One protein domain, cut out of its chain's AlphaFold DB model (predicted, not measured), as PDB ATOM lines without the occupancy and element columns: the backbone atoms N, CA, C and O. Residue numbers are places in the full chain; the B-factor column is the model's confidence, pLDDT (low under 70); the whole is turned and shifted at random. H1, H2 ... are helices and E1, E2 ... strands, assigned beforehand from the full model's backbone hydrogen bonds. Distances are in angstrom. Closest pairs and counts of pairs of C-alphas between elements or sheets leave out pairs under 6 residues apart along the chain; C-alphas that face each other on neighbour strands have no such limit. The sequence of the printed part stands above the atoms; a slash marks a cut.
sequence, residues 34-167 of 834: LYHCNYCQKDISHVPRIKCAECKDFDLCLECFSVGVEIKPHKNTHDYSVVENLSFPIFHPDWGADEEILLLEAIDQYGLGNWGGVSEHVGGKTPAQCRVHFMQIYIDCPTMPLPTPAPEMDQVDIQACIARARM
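What this domain is: This is residues 34 to 167 of the 834 residues of an uncharacterized protein of Edaphochlamys debaryana (UniProt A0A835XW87). The domain has two lobes: a small one, where loops and the short helix H1 surround a three-stranded sheet of E2, E1 and E3, and a helical one, where H2 and H3 form a hairpin and H4 meets H3 about perpendicular through residues 127 to 131. Residues 84 to 96 join the lobes, and a tail with H5 and H6 runs back from the helical lobe toward the sheet's lobe, both helices apart from the other helices. The 134 printed residues hold three named strands and six named helices, in the order E1, E2, H1, E3, H2, H3, H4, H5, H6; the sheet's order is E2, E1, E3, all antiparallel. The class is mostly helix, though under half of the residues, 66 of 134, are in named elements. The whole is only just loose, close to compact, with a radius of gyration of the C-alphas of 17.1 A and spans of 48 by 34 by 24 A.

Where its parts are: The sheet's inner strand E1, residues 49 to 52, begins at C-alpha 49 at (-52.996, 84.194, 3.202) and is 9.7 A long. Its edge strands are E2, residues 59 to 61, 7.0 A long, and E3, residues 80 to 83, 9.6 A long. H1, residues 62 to 66, is 5.9 A long. H2, residues 97 to 110, is the longest helix at 19.6 A and begins at C-alpha 97 at (-49.682, 73.572, 14.092). H3, residues 115 to 122, is 10.2 A long, and H4, residues 127 to 139, is 16.7 A long. H5, residues 151 to 155, is 8.4 A long. H6, residues 158 to 167, is 14.0 A long and ends at C-alpha 167 at (-66.088, 77.353, 8.115).

How they stand to each other: E1 and E2 are a hairpin of antiparallel neighbours, with directions 144 degrees apart; N 60 and O 50 are within hydrogen-bond range at 2.8 A. E1 and E3 are antiparallel too, at 149 degrees, with N 81 and O 51 at 2.8 A and N 49 and O 83 at 2.9 A. E2, H1 and E3 make a split strand-helix-strand unit, two strands that run the same way with E1 between them in the sheet, and its crossover is right-handed. H1 is on the sheet at a height over the sheet of 6.1 A, beside the strands and over none of them. H2 is not on the sheet. H2 and H3 are a helical hairpin: they touch, closest at the C-alphas of Ala 106 and Val 118, 5.1 A apart, and run opposite ways at a steep tilt of 44 degrees. H4 touches H3 with residues 127 to 131 alone, closest at the C-alphas of Trp 115 and Pro 127, 4.8 A apart, about perpendicular at 88 degrees. H2 and H4 are close but not clearly touching; their closest C-alphas, those of Leu 103 and Cys 130, are 7.2 A apart. H5 and H6 are apart from each other, and H6 is apart from H2. Every O i to N i+4 pair is within hydrogen-bond range in H1, H2, H3, H4 and H6; in H5 it is 0 of 1, beside 1 of 2 O i to N i+3 pairs.

The domain as a whole: The two C-alphas farthest apart, those of Val 67 and Pro 142, are 49.0 A apart. The printed part has no cut. The links H1 to E3, E3 to H2 and H4 to H5 are long, with 13, 13 and 11 residues. The mean pLDDT of the printed part is 83.8; residue 34, residues 144 to 146 and residues 165 to 167 are under 70.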
ATOM      1  N   LEU A  34     -49.363  88.651  14.035       68.12
ATOM      2  CA  LEU A  34     -48.120  88.055  13.544       68.12
ATOM      3  C   LEU A  34     -47.892  88.409  12.068       68.12
ATOM      4  O   LEU A  34     -46.784  88.768  11.679       68.12
ATOM      5  N   TYR A  35     -48.957  88.371  11.260       81.94
ATOM      6  CA  TYR A  35     -48.905  88.576   9.812       81.94
ATOM      7  C   TYR A  35     -49.880  89.675   9.377       81.94
ATOM      8  O   TYR A  35     -51.037  89.704   9.792       81.94
ATOM      9  N   HIS A  36     -49.420  90.573   8.506       88.00
ATOM     10  CA  HIS A  36     -50.195  91.700   7.982       88.00
ATOM     11  C   HIS A  36     -50.094  91.721   6.457       88.00
ATOM     12  O   HIS A  36     -49.017  91.497   5.918       88.00
ATOM     13  N   CYS A  37     -51.181  92.044   5.755       89.88
ATOM     14  CA  CYS A  37     -51.156  92.175   4.297       89.88
ATOM     15  C   CYS A  37     -50.229  93.328   3.865       89.88
ATOM     16  O   CYS A  37     -50.499  94.483   4.201       89.88
ATOM     17  N   ASN A  38     -49.193  93.044   3.072       89.88
ATOM     18  CA  ASN A  38     -48.193  94.028   2.637       89.88
ATOM     19  C   ASN A  38     -48.797  95.219   1.858       89.88
ATOM     20  O   ASN A  38     -48.190  96.289   1.836       89.88
ATOM     21  N   TYR A  39     -49.994  95.067   1.272       88.50
ATOM     22  CA  TYR A  39     -50.761  96.165   0.668       88.50
ATOM     23  C   TYR A  39     -51.682  96.880   1.669       88.50
ATOM     24  O   TYR A  39     -51.432  98.020   2.055       88.50
ATOM     25  N   CYS A  40     -52.773  96.226   2.085       87.25
ATOM     26  CA  CYS A  40     -53.861  96.879   2.824       87.25
ATOM     27  C   CYS A  40     -53.677  96.892   4.348       87.25
ATOM     28  O   CYS A  40     -54.527  97.425   5.056       87.25
ATOM     29  N   GLN A  41     -52.597  96.288   4.857       85.44
ATOM     30  CA  GLN A  41     -52.190  96.266   6.270       85.44
ATOM     31  C   GLN A  41     -53.211  95.637   7.239       85.44
ATOM     32  O   GLN A  41     -53.014  95.666   8.451       85.44
ATOM     33  N   LYS A  42     -54.270  95.011   6.705       84.88
ATOM     34  CA  LYS A  42     -55.193  94.141   7.439       84.88
ATOM     35  C   LYS A  42     -54.414  92.974   8.062       84.88
ATOM     36  O   LYS A  42     -53.589  92.361   7.382       84.88
ATOM     37  N   ASP A  43     -54.725  92.662   9.316       83.50
ATOM     38  CA  ASP A  43     -54.276  91.445   9.999       83.50
ATOM     39  C   ASP A  43     -54.746  90.190   9.240       83.50
ATOM     40  O   ASP A  43     -55.919  90.052   8.881       83.50
ATOM     41  N   ILE A  44     -53.801  89.292   8.977       86.06
ATOM     42  CA  ILE A  44     -53.982  88.010   8.285       86.06
ATOM     43  C   ILE A  44     -53.362  86.853   9.085       86.06
ATOM     44  O   ILE A  44     -53.062  85.799   8.532       86.06
ATOM     45  N   SER A  45     -53.174  87.033  10.394       79.62
ATOM     46  CA  SER A  45     -52.557  86.036  11.281       79.62
ATOM     47  C   SER A  45     -53.399  84.769  11.437       79.62
ATOM     48  O   SER A  45     -52.851  83.680  11.558       79.62
ATOM     49  N   HIS A  46     -54.727  84.918  11.414       73.50
ATOM     50  CA  HIS A  46     -55.706  83.846  11.637       73.50
ATOM     51  C   HIS A  46     -56.656  83.663  10.437       73.50
ATOM     52  O   HIS A  46     -57.811  83.262  10.579       73.50
ATOM     53  N   VAL A  47     -56.192  84.032   9.239       80.31
ATOM     54  CA  VAL A  47     -56.944  83.983   7.977       80.31
ATOM     55  C   VAL A  47     -56.022  83.404   6.900       80.31
ATOM     56  O   VAL A  47     -54.857  83.797   6.867       80.31
ATOM     57  N   PRO A  48     -56.498  82.518   6.001       85.06
ATOM     58  CA  PRO A  48     -55.673  82.029   4.903       85.06
ATOM     59  C   PRO A  48     -55.083  83.179   4.077       85.06
ATOM     60  O   PRO A  48     -55.801  84.101   3.673       85.06
ATOM     61  N   ARG A  49     -53.773  83.123   3.837       88.75
ATOM     62  CA  ARG A  49     -52.996  84.194   3.202       88.75
ATOM     63  C   ARG A  49     -52.165  83.684   2.035       88.75
ATOM     64  O   ARG A  49     -51.865  82.497   1.939       88.75
ATOM     65  N   ILE A  50     -51.807  84.598   1.143       91.44
ATOM     66  CA  ILE A  50     -51.009  84.315  -0.046       91.44
ATOM     67  C   ILE A  50     -49.593  84.822   0.198       91.44
ATOM     68  O   ILE A  50     -49.368  86.031   0.187       91.44
ATOM     69  N   LYS A  51     -48.650  83.908   0.425       91.19
ATOM     70  CA  LYS A  51     -47.228  84.230   0.571       91.19
ATOM     71  C   LYS A  51     -46.552  84.110  -0.791       91.19
ATOM     72  O   LYS A  51     -46.598  83.043  -1.406       91.19
ATOM     73  N   CYS A  52     -45.923  85.183  -1.261       93.25
ATOM     74  CA  CYS A  52     -45.147  85.152  -2.501       93.25
ATOM     75  C   CYS A  52     -43.915  84.240  -2.340       93.25
ATOM     76  O   CYS A  52     -43.269  84.254  -1.293       93.25
ATOM     77  N   ALA A  53     -43.601  83.442  -3.362       90.62
ATOM     78  CA  ALA A  53     -42.422  82.578  -3.382       90.62
ATOM     79  C   ALA A  53     -41.150  83.362  -3.754       90.62
ATOM     80  O   ALA A  53     -40.101  83.159  -3.149       90.62
ATOM     81  N   GLU A  54     -41.255  84.298  -4.702       90.31
ATOM     82  CA  GLU A  54     -40.130  85.124  -5.171       90.31
ATOM     83  C   GLU A  54     -39.799  86.297  -4.235       90.31
ATOM     84  O   GLU A  54     -38.643  86.701  -4.108       90.31
ATOM     85  N   CYS A  55     -40.805  86.888  -3.582       89.88
ATOM     86  CA  CYS A  55     -40.611  88.058  -2.728       89.88
ATOM     87  C   CYS A  55     -40.476  87.668  -1.257       89.88
ATOM     88  O   CYS A  55     -41.429  87.205  -0.629       89.88
ATOM     89  N   LYS A  56     -39.299  87.948  -0.687       87.25
ATOM     90  CA  LYS A  56     -39.037  87.789   0.744       87.25
ATOM     91  C   LYS A  56     -40.026  88.609   1.586       87.25
ATOM     92  O   LYS A  56     -40.244  89.787   1.317       87.25
ATOM     93  N   ASP A  57     -40.566  87.966   2.621       83.81
ATOM     94  CA  ASP A  57     -41.432  88.545   3.658       83.81
ATOM     95  C   ASP A  57     -42.622  89.353   3.084       83.81
ATOM     96  O   ASP A  57     -42.947  90.460   3.529       83.81
ATOM     97  N   PHE A  58     -43.257  88.789   2.046       89.12
ATOM     98  CA  PHE A  58     -44.380  89.389   1.326       89.12
ATOM     99  C   PHE A  58     -45.635  88.501   1.355       89.12
ATOM    100  O   PHE A  58     -45.754  87.534   0.597       89.12
ATOM    101  N   ASP A  59     -46.590  88.870   2.213       91.06
ATOM    102  CA  ASP A  59     -47.891  88.219   2.368       91.06
ATOM    103  C   ASP A  59     -49.032  89.145   1.895       91.06
ATOM    104  O   ASP A  59     -49.092  90.331   2.227       91.06
ATOM    105  N   LEU A  60     -50.002  88.603   1.156       92.25
ATOM    106  CA  LEU A  60     -51.242  89.287   0.775       92.25
ATOM    107  C   LEU A  60     -52.468  88.595   1.379       92.25
ATOM    108  O   LEU A  60     -52.543  87.369   1.471       92.25
ATOM    109  N   CYS A  61     -53.488  89.382   1.729       91.19
ATOM    110  CA  CYS A  61     -54.821  88.830   1.961       91.19
ATOM    111  C   CYS A  61     -55.481  88.435   0.626       91.19
ATOM    112  O   CYS A  61     -55.217  89.041  -0.417       91.19
ATOM    113  N   LEU A  62     -56.395  87.460   0.677       89.31
ATOM    114  CA  LEU A  62     -57.119  86.948  -0.497       89.31
ATOM    115  C   LEU A  62     -57.811  88.055  -1.313       89.31
ATOM    116  O   LEU A  62     -57.811  88.003  -2.538       89.31
ATOM    117  N   GLU A  63     -58.357  89.076  -0.645       88.31
ATOM    118  CA  GLU A  63     -58.984  90.232  -1.300       88.31
ATOM    119  C   GLU A  63     -57.983  90.966  -2.210       88.31
ATOM    120  O   GLU A  63     -58.263  91.166  -3.389       88.31
ATOM    121  N   CYS A  64     -56.797  91.315  -1.700       88.06
ATOM    122  CA  CYS A  64     -55.796  92.083  -2.446       88.06
ATOM    123  C   CYS A  64     -55.099  91.247  -3.523       88.06
ATOM    124  O   CYS A  64     -54.830  91.760  -4.608       88.06
ATOM    125  N   PHE A  65     -54.879  89.956  -3.261       92.56
ATOM    126  CA  PHE A  65     -54.392  89.028  -4.277       92.56
ATOM    127  C   PHE A  65     -55.403  88.867  -5.427       92.56
ATOM    128  O   PHE A  65     -55.027  88.982  -6.588       92.56
ATOM    129  N   SER A  66     -56.704  88.722  -5.134       87.94
ATOM    130  CA  SER A  66     -57.745  88.580  -6.172       87.94
ATOM    131  C   SER A  66     -57.962  89.819  -7.056       87.94
ATOM    132  O   SER A  66     -58.587  89.714  -8.110       87.94
ATOM    133  N   VAL A  67     -57.443  90.981  -6.643       87.31
ATOM    134  CA  VAL A  67     -57.421  92.228  -7.428       87.31
ATOM    135  C   VAL A  67     -56.156  92.338  -8.298       87.31
ATOM    136  O   VAL A  67     -56.106  93.183  -9.185       87.31
ATOM    137  N   GLY A  68     -55.150  91.478  -8.093       87.06
ATOM    138  CA  GLY A  68     -53.898  91.495  -8.856       87.06
ATOM    139  C   GLY A  68     -52.987  92.671  -8.500       87.06
ATOM    140  O   GLY A  68     -52.346  93.236  -9.381       87.06
ATOM    141  N   VAL A  69     -52.954  93.077  -7.226       83.81
ATOM    142  CA  VAL A  69     -52.173  94.235  -6.762       83.81
ATOM    143  C   VAL A  69     -50.665  94.011  -6.921       83.81
ATOM    144  O   VAL A  69     -50.113  93.049  -6.394       83.81
ATOM    145  N   GLU A  70     -49.987  94.959  -7.569       88.44
ATOM    146  CA  GLU A  70     -48.527  94.995  -7.723       88.44
ATOM    147  C   GLU A  70     -47.901  96.024  -6.767       88.44
ATOM    148  O   GLU A  70     -48.408  97.136  -6.617       88.44
ATOM    149  N   ILE A  71     -46.774  95.677  -6.135       84.81
ATOM    150  CA  ILE A  71     -45.967  96.595  -5.314       84.81
ATOM    151  C   ILE A  71     -44.499  96.237  -5.530       84.81
ATOM    152  O   ILE A  71     -44.015  95.283  -4.924       84.81
ATOM    153  N   LYS A  72     -43.778  97.001  -6.361       79.06
ATOM    154  CA  LYS A  72     -42.355  96.754  -6.667       79.06
ATOM    155  C   LYS A  72     -41.560  96.475  -5.370       79.06
ATOM    156  O   LYS A  72     -41.621  97.301  -4.460       79.06
ATOM    157  N   PRO A  73     -40.837  95.341  -5.257       83.19
ATOM    158  CA  PRO A  73     -40.476  94.395  -6.323       83.19
ATOM    159  C   PRO A  73     -41.529  93.327  -6.693       83.19
ATOM    160  O   PRO A  73     -41.346  92.660  -7.706       83.19
ATOM    161  N   HIS A  74     -42.608  93.151  -5.927       88.31
ATOM    162  CA  HIS A  74     -43.649  92.146  -6.182       88.31
ATOM    163  C   HIS A  74     -44.542  92.489  -7.385       88.31
ATOM    164  O   HIS A  74     -45.072  93.601  -7.480       88.31
ATOM    165  N   LYS A  75     -44.778  91.488  -8.242       89.00
ATOM    166  CA  LYS A  75     -45.778  91.504  -9.317       89.00
ATOM    167  C   LYS A  75     -46.845  90.444  -9.055       89.00
ATOM    168  O   LYS A  75     -46.550  89.381  -8.516       89.00
ATOM    169  N   ASN A  76     -48.050  90.680  -9.562       89.94
ATOM    170  CA  ASN A  76     -49.155  89.714  -9.564       89.94
ATOM    171  C   ASN A  76     -48.874  88.435 -10.383       89.94
ATOM    172  O   ASN A  76     -49.590  87.451 -10.224       89.94
ATOM    173  N   THR A  77     -47.833  88.434 -11.224       88.88
ATOM    174  CA  THR A  77     -47.354  87.265 -11.975       88.88
ATOM    175  C   THR A  77     -46.372  86.391 -11.197       88.88
ATOM    176  O   THR A  77     -45.905  85.409 -11.766       88.88
ATOM    177  N   HIS A  78     -45.968  86.772  -9.979       92.56
ATOM    178  CA  HIS A  78     -44.983  85.997  -9.224       92.56
ATOM    179  C   HIS A  78     -45.581  84.694  -8.688       92.56
ATOM    180  O   HIS A  78     -46.747  84.660  -8.277       92.56
ATOM    181  N   ASP A  79     -44.752  83.654  -8.599       92.50
ATOM    182  CA  ASP A  79     -45.138  82.399  -7.956       92.50
ATOM    183  C   ASP A  79     -45.557  82.637  -6.495       92.50
ATOM    184  O   ASP A  79     -45.032  83.507  -5.783       92.50
ATOM    185  N   TYR A  80     -46.540  81.862  -6.031       93.06
ATOM    186  CA  TYR A  80     -47.159  82.046  -4.721       93.06
ATOM    187  C   TYR A  80     -47.534  80.727  -4.045       93.06
ATOM    188  O   TYR A  80     -47.757  79.698  -4.676       93.06
ATOM    189  N   SER A  81     -47.652  80.790  -2.722       89.44
ATOM    190  CA  SER A  81     -48.085  79.696  -1.859       89.44
ATOM    191  C   SER A  81     -49.303  80.125  -1.038       89.44
ATOM    192  O   SER A  81     -49.381  81.256  -0.553       89.44
ATOM    193  N   VAL A  82     -50.279  79.225  -0.901       90.31
ATOM    194  CA  VAL A  82     -51.459  79.445  -0.055       90.31
ATOM    195  C   VAL A  82     -51.150  78.906   1.335       90.31
ATOM    196  O   VAL A  82     -51.057  77.696   1.527       90.31
ATOM    197  N   VAL A  83     -51.000  79.798   2.310       85.00
ATOM    198  CA  VAL A  83     -50.834  79.425   3.716       85.00
ATOM    199  C   VAL A  83     -52.222  79.375   4.348       85.00
ATOM    200  O   VAL A  83     -52.879  80.406   4.499       85.00
ATOM    201  N   GLU A  84     -52.696  78.173   4.677       80.81
ATOM    202  CA  GLU A  84     -53.962  77.989   5.395       80.81
ATOM    203  C   GLU A  84     -53.880  78.469   6.854       80.81
ATOM    204  O   GLU A  84     -52.805  78.739   7.388       80.81
ATOM    205  N   ASN A  85     -55.030  78.575   7.525       78.25
ATOM    206  CA  ASN A  85     -55.058  78.848   8.959       78.25
ATOM    207  C   ASN A  85     -54.652  77.583   9.739       78.25
ATOM    208  O   ASN A  85     -55.476  76.691   9.946       78.25
ATOM    209  N   LEU A  86     -53.388  77.518  10.166       76.69
ATOM    210  CA  LEU A  86     -52.773  76.348  10.811       76.69
ATOM    211  C   LEU A  86     -53.146  76.163  12.297       76.69
ATOM    212  O   LEU A  86     -52.549  75.334  12.975       76.69
ATOM    213  N   SER A  87     -54.156  76.876  12.807       77.19
ATOM    214  CA  SER A  87     -54.605  76.801  14.208       77.19
ATOM    215  C   SER A  87     -55.432  75.533  14.520       77.19
ATOM    216  O   SER A  87     -56.535  75.608  15.073       77.19
ATOM    217  N   PHE A  88     -54.943  74.365  14.103       82.50
ATOM    218  CA  PHE A  88     -55.504  73.042  14.384       82.50
ATOM    219  C   PHE A  88     -54.426  72.152  15.023       82.50
ATOM    220  O   PHE A  88     -53.258  72.280  14.654       82.50
ATOM    221  N   PRO A  89     -54.777  71.263  15.967       86.94
ATOM    222  CA  PRO A  89     -53.784  70.461  16.669       86.94
ATOM    223  C   PRO A  89     -53.227  69.318  15.819       86.94
ATOM    224  O   PRO A  89     -53.955  68.719  15.022       86.94
ATOM    225  N   ILE A  90     -51.939  69.017  16.018       84.62
ATOM    226  CA  ILE A  90     -51.214  67.941  15.318       84.62
ATOM    227  C   ILE A  90     -50.557  66.923  16.258       84.62
ATOM    228  O   ILE A  90     -50.705  65.727  16.017       84.62
ATOM    229  N   PHE A  91     -49.897  67.360  17.339       86.12
ATOM    230  CA  PHE A  91     -49.253  66.454  18.303       86.12
ATOM    231  C   PHE A  91     -49.879  66.493  19.701       86.12
ATOM    232  O   PHE A  91     -49.834  65.487  20.401       86.12
ATOM    233  N   HIS A  92     -50.502  67.604  20.102       85.31
ATOM    234  CA  HIS A  92     -51.166  67.751  21.401       85.31
ATOM    235  C   HIS A  92     -52.460  68.576  21.250       85.31
ATOM    236  O   HIS A  92     -52.430  69.577  20.531       85.31
ATOM    237  N   PRO A  93     -53.583  68.239  21.922       84.12
ATOM    238  CA  PRO A  93     -54.867  68.925  21.713       84.12
ATOM    239  C   PRO A  93     -54.826  70.446  21.944       84.12
ATOM    240  O   PRO A  93     -55.450  71.199  21.200       84.12
ATOM    241  N   ASP A  94     -54.060  70.894  22.945       84.06
ATOM    242  CA  ASP A  94     -53.872  72.317  23.282       84.06
ATOM    243  C   ASP A  94     -52.864  73.087  22.398       84.06
ATOM    244  O   ASP A  94     -52.668  74.281  22.641       84.06
ATOM    245  N   TRP A  95     -52.187  72.459  21.428       87.38
ATOM    246  CA  TRP A  95     -51.146  73.096  20.598       87.38
ATOM    247  C   TRP A  95     -51.526  73.098  19.118       87.38
ATOM    248  O   TRP A  95     -51.639  72.038  18.507       87.38
ATOM    249  N   GLY A  96     -51.701  74.283  18.529       85.69
ATOM    250  CA  GLY A  96     -51.940  74.427  17.089       85.69
ATOM    251  C   GLY A  96     -50.673  74.207  16.254       85.69
ATOM    252  O   GLY A  96     -49.570  74.496  16.709       85.69
ATOM    253  N   ALA A  97     -50.811  73.738  15.012       85.31
ATOM    254  CA  ALA A  97     -49.682  73.572  14.092       85.31
ATOM    255  C   ALA A  97     -48.962  74.899  13.764       85.31
ATOM    256  O   ALA A  97     -47.784  74.888  13.415       85.31
ATOM    257  N   ASP A  98     -49.635  76.043  13.913       81.69
ATOM    258  CA  ASP A  98     -49.008  77.369  13.945       81.69
ATOM    259  C   ASP A  98     -48.080  77.554  15.159       81.69
ATOM    260  O   ASP A  98     -46.944  77.999  15.001       81.69
ATOM    261  N   GLU A  99     -48.526  77.178  16.356       87.62
ATOM    262  CA  GLU A  99     -47.737  77.256  17.594       87.62
ATOM    263  C   GLU A  99     -46.552  76.268  17.605       87.62
ATOM    264  O   GLU A  99     -45.491  76.603  18.126       87.62
ATOM    265  N   GLU A 100     -46.703  75.094  16.984       89.62
ATOM    266  CA  GLU A 100     -45.640  74.088  16.797       89.62
ATOM    267  C   GLU A 100     -44.538  74.588  15.844       89.62
ATOM    268  O   GLU A 100     -43.347  74.471  16.137       89.62
ATOM    269  N   ILE A 101     -44.912  75.211  14.717       87.12
ATOM    270  CA  ILE A 101     -43.943  75.817  13.786       87.12
ATOM    271  C   ILE A 101     -43.196  76.969  14.469       87.12
ATOM    272  O   ILE A 101     -41.971  77.032  14.377       87.12
ATOM    273  N   LEU A 102     -43.905  77.837  15.202       86.31
ATOM    274  CA  LEU A 102     -43.293  78.932  15.963       86.31
ATOM    275  C   LEU A 102     -42.363  78.425  17.077       86.31
ATOM    276  O   LEU A 102     -41.357  79.070  17.362       86.31
ATOM    277  N   LEU A 103     -42.661  77.280  17.701       89.75
ATOM    278  CA  LEU A 103     -41.793  76.659  18.704       89.75
ATOM    279  C   LEU A 103     -40.467  76.199  18.087       89.75
ATOM    280  O   LEU A 103     -39.405  76.473  18.647       89.75
ATOM    281  N   LEU A 104     -40.517  75.540  16.927       90.12
ATOM    282  CA  LEU A 104     -39.324  75.068  16.220       90.12
ATOM    283  C   LEU A 104     -38.510  76.230  15.625       90.12
ATOM    284  O   LEU A 104     -37.296  76.273  15.822       90.12
ATOM    285  N   GLU A 105     -39.164  77.210  14.988       86.00
ATOM    286  CA  GLU A 105     -38.517  78.436  14.488       86.00
ATOM    287  C   GLU A 105     -37.824  79.203  15.626       86.00
ATOM    288  O   GLU A 105     -36.691  79.665  15.479       86.00
ATOM    289  N   ALA A 106     -38.456  79.295  16.797       87.38
ATOM    290  CA  ALA A 106     -37.863  79.956  17.948       87.38
ATOM    291  C   ALA A 106     -36.686  79.174  18.562       87.38
ATOM    292  O   ALA A 106     -35.731  79.787  19.039       87.38
ATOM    293  N   ILE A 107     -36.711  77.838  18.559       89.62
ATOM    294  CA  ILE A 107     -35.582  77.029  19.053       89.62
ATOM    295  C   ILE A 107     -34.372  77.137  18.111       89.62
ATOM    296  O   ILE A 107     -33.246  77.216  18.603       89.62
ATOM    297  N   ASP A 108     -34.595  77.233  16.797       88.88
ATOM    298  CA  ASP A 108     -33.555  77.538  15.805       88.88
ATOM    299  C   ASP A 108     -32.983  78.961  15.998       88.88
ATOM    300  O   ASP A 108     -31.771  79.144  16.120       88.88
ATOM    301  N   GLN A 109     -33.846  79.976  16.147       81.88
ATOM    302  CA  GLN A 109     -33.426  81.383  16.259       81.88
ATOM    303  C   GLN A 109     -32.796  81.773  17.608       81.88
ATOM    304  O   GLN A 109     -31.900  82.621  17.636       81.88
ATOM    305  N   TYR A 110     -33.260  81.213  18.732       87.19
ATOM    306  CA  TYR A 110     -32.801  81.591  20.082       87.19
ATOM    307  C   TYR A 110     -31.938  80.533  20.778       87.19
ATOM    308  O   TYR A 110     -31.357  80.834  21.826       87.19
ATOM    309  N   GLY A 111     -31.843  79.329  20.209       86.12
ATOM    310  CA  GLY A 111     -31.116  78.192  20.760       86.12
ATOM    311  C   GLY A 111     -31.890  77.420  21.835       86.12
ATOM    312  O   GLY A 111     -32.582  77.987  22.690       86.12
ATOM    313  N   LEU A 112     -31.717  76.095  21.829       83.19
ATOM    314  CA  LEU A 112     -32.285  75.196  22.833       83.19
ATOM    315  C   LEU A 112     -31.851  75.617  24.249       83.19
ATOM    316  O   LEU A 112     -30.662  75.709  24.548       83.19
ATOM    317  N   GLY A 113     -32.826  75.858  25.130       78.75
ATOM    318  CA  GLY A 113     -32.593  76.317  26.503       78.75
ATOM    319  C   GLY A 113     -33.030  77.758  26.779       78.75
ATOM    320  O   GLY A 113     -33.364  78.070  27.924       78.75
ATOM    321  N   ASN A 114     -33.125  78.625  25.763       88.88
ATOM    322  CA  ASN A 114     -33.603  80.006  25.922       88.88
ATOM    323  C   ASN A 114     -35.144  80.089  25.953       88.88
ATOM    324  O   ASN A 114     -35.783  80.786  25.164       88.88
ATOM    325  N   TRP A 115     -35.760  79.361  26.887       89.25
ATOM    326  CA  TRP A 115     -37.216  79.201  26.974       89.25
ATOM    327  C   TRP A 115     -37.982  80.516  27.194       89.25
ATOM    328  O   TRP A 115     -39.169  80.584  26.886       89.25
ATOM    329  N   GLY A 116     -37.315  81.564  27.692       88.25
ATOM    330  CA  GLY A 116     -37.874  82.915  27.783       88.25
ATOM    331  C   GLY A 116     -38.103  83.543  26.405       88.25
ATOM    332  O   GLY A 116     -39.231  83.913  26.091       88.25
ATOM    333  N   GLY A 117     -37.064  83.592  25.562       85.12
ATOM    334  CA  GLY A 117     -37.183  84.091  24.185       85.12
ATOM    335  C   GLY A 117     -38.114  83.234  23.323       85.12
ATOM    336  O   GLY A 117     -38.937  83.768  22.584       85.12
ATOM    337  N   VAL A 118     -38.060  81.907  23.495       87.25
ATOM    338  CA  VAL A 118     -38.963  80.964  22.814       87.25
ATOM    339  C   VAL A 118     -40.432  81.221  23.172       87.25
ATOM    340  O   VAL A 118     -41.281  81.292  22.287       87.25
ATOM    341  N   SER A 119     -40.738  81.441  24.454       89.06
ATOM    342  CA  SER A 119     -42.093  81.767  24.914       89.06
ATOM    343  C   SER A 119     -42.603  83.110  24.379       89.06
ATOM    344  O   SER A 119     -43.770  83.194  23.997       89.06
ATOM    345  N   GLU A 120     -41.755  84.145  24.295       87.56
ATOM    346  CA  GLU A 120     -42.155  85.435  23.709       87.56
ATOM    347  C   GLU A 120     -42.445  85.321  22.202       87.56
ATOM    348  O   GLU A 120     -43.383  85.951  21.716       87.56
ATOM    349  N   HIS A 121     -41.695  84.485  21.475       81.38
ATOM    350  CA  HIS A 121     -41.886  84.258  20.038       81.38
ATOM    351  C   HIS A 121     -43.148  83.433  19.728       81.38
ATOM    352  O   HIS A 121     -43.905  83.789  18.827       81.38
ATOM    353  N   VAL A 122     -43.429  82.376  20.504       84.25
ATOM    354  CA  VAL A 122     -44.682  81.598  20.388       84.25
ATOM    355  C   VAL A 122     -45.895  82.421  20.855       84.25
ATOM    356  O   VAL A 122     -47.003  82.254  20.347       84.25
ATOM    357  N   GLY A 123     -45.720  83.320  21.830       74.88
ATOM    358  CA  GLY A 123     -46.696  84.340  22.241       74.88
ATOM    359  C   GLY A 123     -47.978  83.841  22.932       74.88
ATOM    360  O   GLY A 123     -48.682  84.641  23.549       74.88
ATOM    361  N   GLY A 124     -48.299  82.546  22.848       79.75
ATOM    362  CA  GLY A 124     -49.473  81.911  23.468       79.75
ATOM    363  C   GLY A 124     -49.175  80.966  24.640       79.75
ATOM    364  O   GLY A 124     -50.108  80.547  25.324       79.75
ATOM    365  N   LYS A 125     -47.904  80.620  24.885       86.31
ATOM    366  CA  LYS A 125     -47.479  79.569  25.830       86.31
ATOM    367  C   LYS A 125     -46.390  80.089  26.770       86.31
ATOM    368  O   LYS A 125     -45.559  80.896  26.363       86.31
ATOM    369  N   THR A 126     -46.354  79.609  28.012       92.19
ATOM    370  CA  THR A 126     -45.307  79.969  28.994       92.19
ATOM    371  C   THR A 126     -43.966  79.265  28.714       92.19
ATOM    372  O   THR A 126     -43.959  78.218  28.059       92.19
ATOM    373  N   PRO A 127     -42.826  79.746  29.263       90.69
ATOM    374  CA  PRO A 127     -41.520  79.092  29.098       90.69
ATOM    375  C   PRO A 127     -41.503  77.634  29.572       90.69
ATOM    376  O   PRO A 127     -40.871  76.780  28.954       90.69
ATOM    377  N   ALA A 128     -42.231  77.339  30.655       90.75
ATOM    378  CA  ALA A 128     -42.363  75.988  31.188       90.75
ATOM    379  C   ALA A 128     -43.154  75.075  30.240       90.75
ATOM    380  O   ALA A 128     -42.712  73.962  29.974       90.75
ATOM    381  N   GLN A 129     -44.271  75.555  29.678       91.00
ATOM    382  CA  GLN A 129     -45.053  74.798  28.694       91.00
ATOM    383  C   GLN A 129     -44.252  74.532  27.415       91.00
ATOM    384  O   GLN A 129     -44.234  73.397  26.958       91.00
ATOM    385  N   CYS A 130     -43.538  75.533  26.883       91.44
ATOM    386  CA  CYS A 130     -42.682  75.357  25.702       91.44
ATOM    387  C   CYS A 130     -41.601  74.294  25.937       91.44
ATOM    388  O   CYS A 130     -41.395  73.429  25.092       91.44
ATOM    389  N   ARG A 131     -40.945  74.327  27.107       90.44
ATOM    390  CA  ARG A 131     -39.937  73.328  27.486       90.44
ATOM    391  C   ARG A 131     -40.532  71.926  27.605       90.44
ATOM    392  O   ARG A 131     -39.957  70.991  27.063       90.44
ATOM    393  N   VAL A 132     -41.623  71.773  28.357       91.12
ATOM    394  CA  VAL A 132     -42.229  70.460  28.637       91.12
ATOM    395  C   VAL A 132     -42.749  69.828  27.349       91.12
ATOM    396  O   VAL A 132     -42.403  68.687  27.068       91.12
ATOM    397  N   HIS A 133     -43.480  70.591  26.535       89.62
ATOM    398  CA  HIS A 133     -44.011  70.125  25.254       89.62
ATOM    399  C   HIS A 133     -42.904  69.741  24.269       89.62
ATOM    400  O   HIS A 133     -42.940  68.646  23.714       89.62
ATOM    401  N   PHE A 134     -41.873  70.584  24.103       89.50
ATOM    402  CA  PHE A 134     -40.754  70.256  23.216       89.50
ATOM    403  C   PHE A 134     -40.053  68.959  23.634       89.50
ATOM    404  O   PHE A 134     -39.786  68.107  22.792       89.50
ATOM    405  N   MET A 135     -39.781  68.787  24.933       86.50
ATOM    406  CA  MET A 135     -39.135  67.573  25.429       86.50
ATOM    407  C   MET A 135     -40.030  66.350  25.198       86.50
ATOM    408  O   MET A 135     -39.605  65.421  24.521       86.50
ATOM    409  N   GLN A 136     -41.296  66.388  25.621       86.31
ATOM    410  CA  GLN A 136     -42.208  65.242  25.523       86.31
ATOM    411  C   GLN A 136     -42.519  64.804  24.082       86.31
ATOM    412  O   GLN A 136     -42.587  63.607  23.815       86.31
ATOM    413  N   ILE A 137     -42.711  65.750  23.155       85.06
ATOM    414  CA  ILE A 137     -43.121  65.448  21.774       85.06
ATOM    415  C   ILE A 137     -41.924  65.171  20.852       85.06
ATOM    416  O   ILE A 137     -42.025  64.306  19.982       85.06
ATOM    417  N   TYR A 138     -40.788  65.858  21.037       83.81
ATOM    418  CA  TYR A 138     -39.660  65.809  20.090       83.81
ATOM    419  C   TYR A 138     -38.391  65.119  20.625       83.81
ATOM    420  O   TYR A 138     -37.558  64.719  19.813       83.81
ATOM    421  N   ILE A 139     -38.219  64.966  21.948       85.50
ATOM    422  CA  ILE A 139     -36.984  64.430  22.562       85.50
ATOM    423  C   ILE A 139     -37.226  63.110  23.303       85.50
ATOM    424  O   ILE A 139     -36.624  62.100  22.959       85.50
ATOM    425  N   ASP A 140     -38.144  63.085  24.266       81.06
ATOM    426  CA  ASP A 140     -38.499  61.907  25.076       81.06
ATOM    427  C   ASP A 140     -39.375  60.897  24.292       81.06
ATOM    428  O   ASP A 140     -39.913  59.933  24.840       81.06
ATOM    429  N   CYS A 141     -39.535  61.134  22.989       73.38
ATOM    430  CA  CYS A 141     -40.380  60.385  22.078       73.38
ATOM    431  C   CYS A 141     -39.703  59.080  21.605       73.38
ATOM    432  O   CYS A 141     -38.578  59.127  21.096       73.38
ATOM    433  N   PRO A 142     -40.385  57.915  21.650       72.50
ATOM    434  CA  PRO A 142     -39.803  56.629  21.245       72.50
ATOM    435  C   PRO A 142     -39.490  56.508  19.741       72.50
ATOM    436  O   PRO A 142     -38.885  55.520  19.332       72.50
ATOM    437  N   THR A 143     -39.888  57.481  18.913       71.94
ATOM    438  CA  THR A 143     -39.660  57.507  17.455       71.94
ATOM    439  C   THR A 143     -38.681  58.595  16.997       71.94
ATOM    440  O   THR A 143     -38.673  58.942  15.814       71.94
ATOM    441  N   MET A 144     -37.852  59.140  17.902       64.19
ATOM    442  CA  MET A 144     -36.814  60.133  17.581       64.19
ATOM    443  C   MET A 144     -36.036  59.744  16.298       64.19
ATOM    444  O   MET A 144     -35.578  58.605  16.193       64.19
ATOM    445  N   PRO A 145     -35.855  60.657  15.319       64.50
ATOM    446  CA  PRO A 145     -36.106  62.105  15.368       64.50
ATOM    447  C   PRO A 145     -37.518  62.548  14.943       64.50
ATOM    448  O   PRO A 145     -37.748  63.745  14.789       64.50
ATOM    449  N   LEU A 146     -38.459  61.626  14.712       68.88
ATOM    450  CA  LEU A 146     -39.828  61.970  14.319       68.88
ATOM    451  C   LEU A 146     -40.741  62.074  15.554       68.88
ATOM    452  O   LEU A 146     -40.774  61.130  16.347       68.88
ATOM    453  N   PRO A 147     -41.510  63.168  15.721       77.25
ATOM    454  CA  PRO A 147     -42.448  63.307  16.831       77.25
ATOM    455  C   PRO A 147     -43.651  62.364  16.681       77.25
ATOM    456  O   PRO A 147     -44.274  62.287  15.619       77.25
ATOM    457  N   THR A 148     -44.006  61.679  17.767       74.44
ATOM    458  CA  THR A 148     -45.247  60.898  17.896       74.44
ATOM    459  C   THR A 148     -46.325  61.771  18.555       74.44
ATOM    460  O   THR A 148     -46.032  62.406  19.570       74.44
ATOM    461  N   PRO A 149     -47.570  61.808  18.036       78.44
ATOM    462  CA  PRO A 149     -48.682  62.480  18.705       78.44
ATOM    463  C   PRO A 149     -48.952  61.922  20.110       78.44
ATOM    464  O   PRO A 149     -48.874  60.715  20.336       78.44
ATOM    465  N   ALA A 150     -49.332  62.787  21.049       77.38
ATOM    466  CA  ALA A 150     -49.795  62.375  22.368       77.38
ATOM    467  C   ALA A 150     -51.047  61.477  22.253       77.38
ATOM    468  O   ALA A 150     -51.892  61.732  21.391       77.38
ATOM    469  N   PRO A 151     -51.246  60.484  23.145       75.81
ATOM    470  CA  PRO A 151     -52.375  59.541  23.073       75.81
ATOM    471  C   PRO A 151     -53.761  60.201  23.211       75.81
ATOM    472  O   PRO A 151     -54.784  59.591  22.920       75.81
ATOM    473  N   GLU A 152     -53.816  61.465  23.631       78.50
ATOM    474  CA  GLU A 152     -55.043  62.267  23.652       78.50
ATOM    475  C   GLU A 152     -55.515  62.670  22.239       78.50
ATOM    476  O   GLU A 152     -56.704  62.924  22.033       78.50
ATOM    477  N   MET A 153     -54.616  62.676  21.244       81.25
ATOM    478  CA  MET A 153     -54.930  63.011  19.848       81.25
ATOM    479  C   MET A 153     -55.811  61.968  19.148       81.25
ATOM    480  O   MET A 153     -56.528  62.333  18.219       81.25
ATOM    481  N   ASP A 154     -55.852  60.713  19.616       77.69
ATOM    482  CA  ASP A 154     -56.708  59.652  19.050       77.69
ATOM    483  C   ASP A 154     -58.211  59.995  19.104       77.69
ATOM    484  O   ASP A 154     -59.020  59.449  18.351       77.69
ATOM    485  N   GLN A 155     -58.603  60.918  19.990       76.31
ATOM    486  CA  GLN A 155     -59.982  61.395  20.140       76.31
ATOM    487  C   GLN A 155     -60.270  62.671  19.323       76.31
ATOM    488  O   GLN A 155     -61.411  63.143  19.284       76.31
ATOM    489  N   VAL A 156     -59.257  63.245  18.664       78.12
ATOM    490  CA  VAL A 156     -59.333  64.534  17.968       78.12
ATOM    491  C   VAL A 156     -59.474  64.322  16.461       78.12
ATOM    492  O   VAL A 156     -58.513  64.039  15.753       78.12
ATOM    493  N   ASP A 157     -60.678  64.546  15.929       81.31
ATOM    494  CA  ASP A 157     -60.891  64.609  14.479       81.31
ATOM    495  C   ASP A 157     -60.249  65.886  13.896       81.31
ATOM    496  O   ASP A 157     -60.869  66.953  13.814       81.31
ATOM    497  N   ILE A 158     -58.984  65.759  13.482       77.00
ATOM    498  CA  ILE A 158     -58.191  66.822  12.850       77.00
ATOM    499  C   ILE A 158     -58.894  67.356  11.588       77.00
ATOM    500  O   ILE A 158     -58.868  68.562  11.337       77.00
ATOM    501  N   GLN A 159     -59.595  66.510  10.823       76.19
ATOM    502  CA  GLN A 159     -60.326  66.947   9.628       76.19
ATOM    503  C   GLN A 159     -61.559  67.782   9.993       76.19
ATOM    504  O   GLN A 159     -61.822  68.794   9.340       76.19
ATOM    505  N   ALA A 160     -62.273  67.448  11.071       77.38
ATOM    506  CA  ALA A 160     -63.322  68.307  11.618       77.38
ATOM    507  C   ALA A 160     -62.763  69.623  12.190       77.38
ATOM    508  O   ALA A 160     -63.417  70.659  12.063       77.38
ATOM    509  N   CYS A 161     -61.565  69.626  12.779       74.00
ATOM    510  CA  CYS A 161     -60.896  70.851  13.233       74.00
ATOM    511  C   CYS A 161     -60.505  71.766  12.057       74.00
ATOM    512  O   CYS A 161     -60.883  72.938  12.056       74.00
ATOM    513  N   ILE A 162     -59.874  71.226  11.010       73.12
ATOM    514  CA  ILE A 162     -59.577  71.946   9.758       73.12
ATOM    515  C   ILE A 162     -60.873  72.453   9.100       73.12
ATOM    516  O   ILE A 162     -60.954  73.607   8.676       73.12
ATOM    517  N   ALA A 163     -61.931  71.637   9.062       70.19
ATOM    518  CA  ALA A 163     -63.227  72.048   8.528       70.19
ATOM    519  C   ALA A 163     -63.858  73.193   9.340       70.19
ATOM    520  O   ALA A 163     -64.359  74.147   8.747       70.19
ATOM    521  N   ARG A 164     -63.798  73.160  10.680       70.12
ATOM    522  CA  ARG A 164     -64.261  74.264  11.547       70.12
ATOM    523  C   ARG A 164     -63.466  75.548  11.297       70.12
ATOM    524  O   ARG A 164     -64.080  76.599  11.125       70.12
ATOM    525  N   ALA A 165     -62.138  75.455  11.200       63.75
ATOM    526  CA  ALA A 165     -61.264  76.587  10.889       63.75
ATOM    527  C   ALA A 165     -61.614  77.233   9.532       63.75
ATOM    528  O   ALA A 165     -61.719  78.455   9.435       63.75
ATOM    529  N   ARG A 166     -61.891  76.421   8.503       64.38
ATOM    530  CA  ARG A 166     -62.349  76.892   7.181       64.38
ATOM    531  C   ARG A 166     -63.776  77.476   7.210       64.38
ATOM    532  O   ARG A 166     -64.060  78.438   6.499       64.38
ATOM    533  N   MET A 167     -64.675  76.933   8.035       52.88
ATOM    534  CA  MET A 167     -66.088  77.353   8.115       52.88
ATOM    535  C   MET A 167     -66.321  78.636   8.930       52.88
ATOM    536  O   MET A 167     -67.346  79.293   8.740       52.88
TER     537      MET A 167